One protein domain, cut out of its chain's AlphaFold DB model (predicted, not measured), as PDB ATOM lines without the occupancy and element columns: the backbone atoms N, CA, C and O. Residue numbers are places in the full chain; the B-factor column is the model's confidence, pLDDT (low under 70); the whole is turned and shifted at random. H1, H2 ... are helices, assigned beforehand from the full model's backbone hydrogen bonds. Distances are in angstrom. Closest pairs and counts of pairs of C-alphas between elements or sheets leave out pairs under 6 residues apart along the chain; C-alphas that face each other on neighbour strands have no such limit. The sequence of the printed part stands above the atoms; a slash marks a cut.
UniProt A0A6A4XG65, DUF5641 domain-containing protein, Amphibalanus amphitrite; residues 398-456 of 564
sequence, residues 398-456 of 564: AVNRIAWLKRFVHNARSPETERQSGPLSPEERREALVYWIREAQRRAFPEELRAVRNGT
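This is residues 398 to 456 of the 564 residues of the protein "DUF5641 domain-containing protein" of Amphibalanus amphitrite (UniProt A0A6A4XG65). One long helix, H2, runs along the longest axis; H1 crosses its first half at a steep angle, and the short H3 turns off at its far end to make a corner. A long loop leads from the end of H1 back to the start of H2, and its residues 414 to 417, together with Ala 412 and Arg 413 of H1, stick out. The printed part has 59 residues with three named helices, in the order H1, H2, H3, and no named strand; the class is all helix. The whole is only just loose, close to extended, with a radius of gyration of the C-alphas of 15.1 A and spans of 46 by 22 by 15 A.

H2, residues 426 to 444, touches H1, residues 398 to 413, with its residues 428 to 436 alone. The closest C-alphas of the two are those of Ala 403 and Ala 432, 5.1 A apart. They run opposite ways at a steep tilt of 69 degrees, only just short of about perpendicular. H3, residues 446 to 453, is close to H2 but not clearly touching it: the closest C-alphas, of Arg 442 and Leu 449, are 7.0 A apart. H2 and H3 run opposite ways at a steep tilt of 66 degrees. H1 and H3 are apart. In H1, H2 and H3 every O i to N i+4 pair is within hydrogen-bond range.

H2 is 26.8 A long, from C-alpha 426 at (132.463, 139.068, 126.300) to C-alpha 444. H1 is 22.9 A long and begins at C-alpha 398, (127.089, 130.494, 115.951). H3 is 10.7 A long and ends at C-alpha 453, (108.965, 150.938, 114.058).

The two C-alphas farthest apart, of Glu 416 and Thr 456, are 45.9 A apart. The link from H1 to H2, 12 residues, is long; that from H2 to H3, Phe 445, is tight. The printed part has no cut. Its mean pLDDT is 88.5, and no printed residue is under 70.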
ATOM      1  N   ALA A 398     127.695 129.522 116.864       79.50
ATOM      2  CA  ALA A 398     127.089 130.494 115.951       79.50
ATOM      3  C   ALA A 398     127.403 131.947 116.346       79.50
ATOM      4  O   ALA A 398     127.700 132.775 115.481       79.50
ATOM      5  N   VAL A 399     127.368 132.250 117.643       85.81
ATOM      6  CA  VAL A 399     127.751 133.548 118.208       85.81
ATOM      7  C   VAL A 399     129.231 133.817 117.956       85.81
ATOM      8  O   VAL A 399     129.565 134.875 117.431       85.81
ATOM      9  N   ASN A 400     130.110 132.850 118.222       88.19
ATOM     10  CA  ASN A 400     131.550 132.991 118.013       88.19
ATOM     11  C   ASN A 400     131.894 133.239 116.540       88.19
ATOM     12  O   ASN A 400     132.708 134.109 116.252       88.19
ATOM     13  N   ARG A 401     131.247 132.540 115.597       86.62
ATOM     14  CA  ARG A 401     131.442 132.788 114.157       86.62
ATOM     15  C   ARG A 401     131.097 134.225 113.767       86.62
ATOM     16  O   ARG A 401     131.873 134.863 113.065       86.62
ATOM     17  N   ILE A 402     129.958 134.745 114.231       89.31
ATOM     18  CA  ILE A 402     129.565 136.134 113.952       89.31
ATOM     19  C   ILE A 402     130.481 137.131 114.665       89.31
ATOM     20  O   ILE A 402     130.802 138.160 114.081       89.31
ATOM     21  N   ALA A 403     130.923 136.838 115.888       90.88
ATOM     22  CA  ALA A 403     131.864 137.687 116.612       90.88
ATOM     23  C   ALA A 403     133.200 137.792 115.858       90.88
ATOM     24  O   ALA A 403     133.664 138.897 115.596       90.88
ATOM     25  N   TRP A 404     133.747 136.664 115.394       92.38
ATOM     26  CA  TRP A 404     134.950 136.647 114.558       92.38
ATOM     27  C   TRP A 404     134.763 137.377 113.229       92.38
ATOM     28  O   TRP A 404     135.633 138.151 112.844       92.38
ATOM     29  N   LEU A 405     133.629 137.186 112.548       90.75
ATOM     30  CA  LEU A 405     133.313 137.916 111.315       90.75
ATOM     31  C   LEU A 405     133.241 139.429 111.551       90.75
ATOM     32  O   LEU A 405     133.784 140.200 110.766       90.75
ATOM     33  N   LYS A 406     132.602 139.867 112.640       88.94
ATOM     34  CA  LYS A 406     132.528 141.285 113.008       88.94
ATOM     35  C   LYS A 406     133.905 141.862 113.320       88.94
ATOM     36  O   LYS A 406     134.227 142.925 112.796       88.94
ATOM     37  N   ARG A 407     134.723 141.148 114.102       91.81
ATOM     38  CA  ARG A 407     136.105 141.550 114.388       91.81
ATOM     39  C   ARG A 407     136.938 141.621 113.114       91.81
ATOM     40  O   ARG A 407     137.654 142.591 112.919       91.81
ATOM     41  N   PHE A 408     136.812 140.638 112.224       91.19
ATOM     42  CA  PHE A 408     137.490 140.647 110.930       91.19
ATOM     43  C   PHE A 408     137.119 141.893 110.118       91.19
ATOM     44  O   PHE A 408     138.002 142.599 109.647       91.19
ATOM     45  N   VAL A 409     135.824 142.209 110.014       89.56
ATOM     46  CA  VAL A 409     135.349 143.411 109.309       89.56
ATOM     47  C   VAL A 409     135.857 144.695 109.967       89.56
ATOM     48  O   VAL A 409     136.222 145.624 109.252       89.56
ATOM     49  N   HIS A 410     135.890 144.759 111.299       90.56
ATOM     50  CA  HIS A 410     136.449 145.892 112.036       90.56
ATOM     51  C   HIS A 410     137.948 146.049 111.751       90.56
ATOM     52  O   HIS A 410     138.361 147.077 111.232       90.56
ATOM     53  N   ASN A 411     138.741 144.996 111.956       92.12
ATOM     54  CA  ASN A 411     140.186 145.011 111.735       92.12
ATOM     55  C   ASN A 411     140.573 145.303 110.277       92.12
ATOM     56  O   ASN A 411     141.596 145.937 110.036       92.12
ATOM     57  N   ALA A 412     139.770 144.847 109.310       90.75
ATOM     58  CA  ALA A 412     139.978 145.132 107.891       90.75
ATOM     59  C   ALA A 412     139.709 146.604 107.529       90.75
ATOM     60  O   ALA A 412     140.201 147.080 106.511       90.75
ATOM     61  N   ARG A 413     138.914 147.312 108.340       92.38
ATOM     62  CA  ARG A 413     138.552 148.726 108.146       92.38
ATOM     63  C   ARG A 413     139.330 149.680 109.055       92.38
ATOM     64  O   ARG A 413     139.258 150.883 108.835       92.38
ATOM     65  N   SER A 414     140.044 149.153 110.045       91.94
ATOM     66  CA  SER A 414     140.784 149.930 111.038       91.94
ATOM     67  C   SER A 414     142.296 149.945 110.764       91.94
ATOM     68  O   SER A 414     142.854 148.950 110.274       91.94
ATOM     69  N   PRO A 415     142.982 151.058 111.096       90.94
ATOM     70  CA  PRO A 415     144.441 151.129 111.085       90.94
ATOM     71  C   PRO A 415     145.044 150.142 112.093       90.94
ATOM     72  O   PRO A 415     144.381 149.704 113.033       90.94
ATOM     73  N   GLU A 416     146.308 149.767 111.892       86.06
ATOM     74  CA  GLU A 416     146.959 148.675 112.631       86.06
ATOM     75  C   GLU A 416     146.957 148.863 114.155       86.06
ATOM     76  O   GLU A 416     146.784 147.893 114.890       86.06
ATOM     77  N   THR A 417     147.030 150.110 114.619       88.75
ATOM     78  CA  THR A 417     146.989 150.502 116.036       88.75
ATOM     79  C   THR A 417     145.660 150.204 116.735       88.75
ATOM     80  O   THR A 417     145.631 150.076 117.954       88.75
ATOM     81  N   GLU A 418     144.561 150.088 115.987       86.56
ATOM     82  CA  GLU A 418     143.211 149.843 116.517       86.56
ATOM     83  C   GLU A 418     142.754 148.391 116.330       86.56
ATOM     84  O   GLU A 418     141.650 148.017 116.733       86.56
ATOM     85  N   ARG A 419     143.583 147.547 115.702       89.00
ATOM     86  CA  ARG A 419     143.214 146.161 115.415       89.00
ATOM     87  C   ARG A 419     143.152 145.343 116.694       89.00
ATOM     88  O   ARG A 419     144.078 145.301 117.498       89.00
ATOM     89  N   GLN A 420     142.062 144.604 116.833       87.38
ATOM     90  CA  GLN A 420     141.824 143.731 117.971       87.38
ATOM     91  C   GLN A 420     142.421 142.344 117.703       87.38
ATOM     92  O   GLN A 420     142.135 141.721 116.677       87.38
ATOM     93  N   SER A 421     143.225 141.830 118.633       86.00
ATOM     94  CA  SER A 421     143.854 140.504 118.567       86.00
ATOM     95  C   SER A 421     143.575 139.689 119.844       86.00
ATOM     96  O   SER A 421     143.025 140.202 120.817       86.00
ATOM     97  N   GLY A 422     143.882 138.387 119.835       89.75
ATOM     98  CA  GLY A 422     143.639 137.494 120.980       89.75
ATOM     99  C   GLY A 422     142.234 136.868 121.020       89.75
ATOM    100  O   GLY A 422     141.537 136.856 120.005       89.75
ATOM    101  N   PRO A 423     141.794 136.287 122.152       90.75
ATOM    102  CA  PRO A 423     140.494 135.617 122.262       90.75
ATOM    103  C   PRO A 423     139.301 136.588 122.145       90.75
ATOM    104  O   PRO A 423     139.441 137.801 122.293       90.75
ATOM    105  N   LEU A 424     138.104 136.057 121.867       90.06
ATOM    106  CA  LEU A 424     136.871 136.856 121.778       90.06
ATOM    107  C   LEU A 424     136.474 137.449 123.136       90.06
ATOM    108  O   LEU A 424     136.257 136.712 124.110       90.06
ATOM    109  N   SER A 425     136.278 138.768 123.178       92.38
ATOM    110  CA  SER A 425     135.780 139.448 124.374       92.38
ATOM    111  C   SER A 425     134.323 139.053 124.686       92.38
ATOM    112  O   SER A 425     133.586 138.557 123.818       92.38
ATOM    113  N   PRO A 426     133.873 139.214 125.942       91.00
ATOM    114  CA  PRO A 426     132.463 139.068 126.300       91.00
ATOM    115  C   PRO A 426     131.549 140.038 125.537       91.00
ATOM    116  O   PRO A 426     130.441 139.656 125.154       91.00
ATOM    117  N   GLU A 427     132.010 141.264 125.286       91.44
ATOM    118  CA  GLU A 427     131.290 142.310 124.556       91.44
ATOM    119  C   GLU A 427     131.027 141.896 123.106       91.44
ATOM    120  O   GLU A 427     129.876 141.901 122.669       91.44
ATOM    121  N   GLU A 428     132.041 141.422 122.382       92.06
ATOM    122  CA  GLU A 428     131.871 140.970 120.994       92.06
ATOM    123  C   GLU A 428     130.917 139.781 120.884       92.06
ATOM    124  O   GLU A 428     130.076 139.715 119.982       92.06
ATOM    125  N   ARG A 429     130.992 138.846 121.840       90.19
ATOM    126  CA  ARG A 429     130.041 137.731 121.927       90.19
ATOM    127  C   ARG A 429     128.627 138.228 122.214       90.19
ATOM    128  O   ARG A 429     127.677 137.740 121.601       90.19
ATOM    129  N   ARG A 430     128.462 139.224 123.089       92.25
ATOM    130  CA  ARG A 430     127.159 139.848 123.366       92.25
ATOM    131  C   ARG A 430     126.597 140.526 122.119       92.25
ATOM    132  O   ARG A 430     125.430 140.327 121.791       92.25
ATOM    133  N   GLU A 431     127.412 141.266 121.377       91.69
ATOM    134  CA  GLU A 431     126.994 141.910 120.132       91.69
ATOM    135  C   GLU A 431     126.639 140.921 119.019       91.69
ATOM    136  O   GLU A 431     125.733 141.171 118.215       91.69
ATOM    137  N   ALA A 432     127.367 139.810 118.926       90.44
ATOM    138  CA  ALA A 432     127.069 138.731 117.996       90.44
ATOM    139  C   ALA A 432     125.782 137.983 118.383       90.44
ATOM    140  O   ALA A 432     124.970 137.653 117.517       90.44
ATOM    141  N   LEU A 433     125.531 137.790 119.680       90.25
ATOM    142  CA  LEU A 433     124.268 137.248 120.179       90.25
ATOM    143  C   LEU A 433     123.092 138.181 119.860       90.25
ATOM    144  O   LEU A 433     122.078 137.733 119.327       90.25
ATOM    145  N   VAL A 434     123.234 139.484 120.118       91.50
ATOM    146  CA  VAL A 434     122.211 140.487 119.781       91.50
ATOM    147  C   VAL A 434     121.928 140.503 118.278       91.50
ATOM    148  O   VAL A 434     120.773 140.645 117.876       91.50
ATOM    149  N   TYR A 435     122.949 140.313 117.437       91.00
ATOM    150  CA  TYR A 435     122.758 140.160 115.996       91.00
ATOM    151  C   TYR A 435     121.847 138.968 115.662       91.00
ATOM    152  O   TYR A 435     120.847 139.156 114.966       91.00
ATOM    153  N   TRP A 436     122.128 137.778 116.205       86.69
ATOM    154  CA  TRP A 436     121.297 136.589 115.982       86.69
ATOM    155  C   TRP A 436     119.871 136.756 116.508       86.69
ATOM    156  O   TRP A 436     118.924 136.375 115.822       86.69
ATOM    157  N   ILE A 437     119.698 137.383 117.676       87.56
ATOM    158  CA  ILE A 437     118.373 137.697 118.231       87.56
ATOM    159  C   ILE A 437     117.597 138.600 117.265       87.56
ATOM    160  O   ILE A 437     116.452 138.301 116.927       87.56
ATOM    161  N   ARG A 438     118.223 139.678 116.772       87.81
ATOM    162  CA  ARG A 438     117.593 140.605 115.818       87.81
ATOM    163  C   ARG A 438     117.253 139.930 114.493       87.81
ATOM    164  O   ARG A 438     116.230 140.249 113.898       87.81
ATOM    165  N   GLU A 439     118.111 139.040 114.004       87.69
ATOM    166  CA  GLU A 439     117.872 138.279 112.773       87.69
ATOM    167  C   GLU A 439     116.701 137.301 112.938       87.69
ATOM    168  O   GLU A 439     115.790 137.283 112.110       87.69
ATOM    169  N   ALA A 440     116.665 136.555 114.045       84.94
ATOM    170  CA  ALA A 440     115.565 135.650 114.364       84.94
ATOM    171  C   ALA A 440     114.232 136.403 114.496       84.94
ATOM    172  O   ALA A 440     113.226 135.982 113.927       84.94
ATOM    173  N   GLN A 441     114.232 137.552 115.182       86.31
ATOM    174  CA  GLN A 441     113.059 138.422 115.293       86.31
ATOM    175  C   GLN A 441     112.599 138.941 113.926       86.31
ATOM    176  O   GLN A 441     111.404 138.900 113.646       86.31
ATOM    177  N   ARG A 442     113.522 139.379 113.056       86.19
ATOM    178  CA  ARG A 442     113.196 139.865 111.700       86.19
ATOM    179  C   ARG A 442     112.538 138.804 110.826       86.19
ATOM    180  O   ARG A 442     111.613 139.133 110.094       86.19
ATOM    181  N   ARG A 443     112.985 137.551 110.921       84.94
ATOM    182  CA  ARG A 443     112.405 136.433 110.158       84.94
ATOM    183  C   ARG A 443     111.062 135.974 110.712       84.94
ATOM    184  O   ARG A 443     110.169 135.655 109.939       84.94
ATOM    185  N   ALA A 444     110.928 135.922 112.036       81.62
ATOM    186  CA  ALA A 444     109.728 135.399 112.684       81.62
ATOM    187  C   ALA A 444     108.588 136.426 112.785       81.62
ATOM    188  O   ALA A 444     107.425 136.035 112.731       81.62
ATOM    189  N   PHE A 445     108.914 137.714 112.941       85.94
ATOM    190  CA  PHE A 445     107.955 138.785 113.239       85.94
ATOM    191  C   PHE A 445     108.155 140.033 112.353       85.94
ATOM    192  O   PHE A 445     108.367 141.141 112.866       85.94
ATOM    193  N   PRO A 446     108.157 139.892 111.013       85.62
ATOM    194  CA  PRO A 446     108.452 141.006 110.115       85.62
ATOM    195  C   PRO A 446     107.392 142.115 110.185       85.62
ATOM    196  O   PRO A 446     107.742 143.295 110.173       85.62
ATOM    197  N   GLU A 447     106.109 141.761 110.277       83.44
ATOM    198  CA  GLU A 447     105.006 142.728 110.339       83.44
ATOM    199  C   GLU A 447     104.966 143.454 111.680       83.44
ATOM    200  O   GLU A 447     104.769 144.666 111.727       83.44
ATOM    201  N   GLU A 448     105.219 142.740 112.775       86.31
ATOM    202  CA  GLU A 448     105.242 143.330 114.109       86.31
ATOM    203  C   GLU A 448     106.409 144.290 114.285       86.31
ATOM    204  O   GLU A 448     106.243 145.352 114.877       86.31
ATOM    205  N   LEU A 449     107.582 143.968 113.733       85.56
ATOM    206  CA  LEU A 449     108.715 144.890 113.750       85.56
ATOM    207  C   LEU A 449     108.447 146.148 112.922       85.56
ATOM    208  O   LEU A 449     108.876 147.228 113.325       85.56
ATOM    209  N   ARG A 450     107.731 146.037 111.794       85.31
ATOM    210  CA  ARG A 450     107.270 147.212 111.034       85.31
ATOM    211  C   ARG A 450     106.283 148.039 111.852       85.31
ATOM    212  O   ARG A 450     106.448 149.248 111.934       85.31
ATOM    213  N   ALA A 451     105.312 147.395 112.497       85.75
ATOM    214  CA  ALA A 451     104.325 148.081 113.324       85.75
ATOM    215  C   ALA A 451     104.980 148.828 114.497       85.75
ATOM    216  O   ALA A 451     104.732 150.012 114.691       85.75
ATOM    217  N   VAL A 452     105.906 148.177 115.213       86.31
ATOM    218  CA  VAL A 452     106.663 148.801 116.309       86.31
ATOM    219  C   VAL A 452     107.518 149.969 115.813       86.31
ATOM    220  O   VAL A 452     107.546 151.008 116.463       86.31
ATOM    221  N   ARG A 453     108.185 149.837 114.657       86.75
ATOM    222  CA  ARG A 453     108.965 150.938 114.058       86.75
ATOM    223  C   ARG A 453     108.097 152.134 113.676       86.75
ATOM    224  O   ARG A 453     108.542 153.263 113.828       86.75
ATOM    225  N   ASN A 454     106.882 151.876 113.210       88.94
ATOM    226  CA  ASN A 454     105.949 152.908 112.768       88.94
ATOM    227  C   ASN A 454     105.064 153.440 113.912       88.94
ATOM    228  O   ASN A 454     104.217 154.294 113.669       88.94
ATOM    229  N   GLY A 455     105.212 152.920 115.138       87.81
ATOM    230  CA  GLY A 455     104.363 153.277 116.279       87.81
ATOM    231  C   GLY A 455     102.898 152.843 116.131       87.81
ATOM    232  O   GLY A 455     102.029 153.392 116.804       87.81
ATOM    233  N   THR A 456     102.598 151.882 115.252       87.56
ATOM    234  CA  THR A 456     101.231 151.427 114.977       87.56
ATOM    235  C   THR A 456     100.852 150.201 115.809       87.56
ATOM    236  O   THR A 456     101.697 149.430 116.274       87.56
TER     237      THR A 456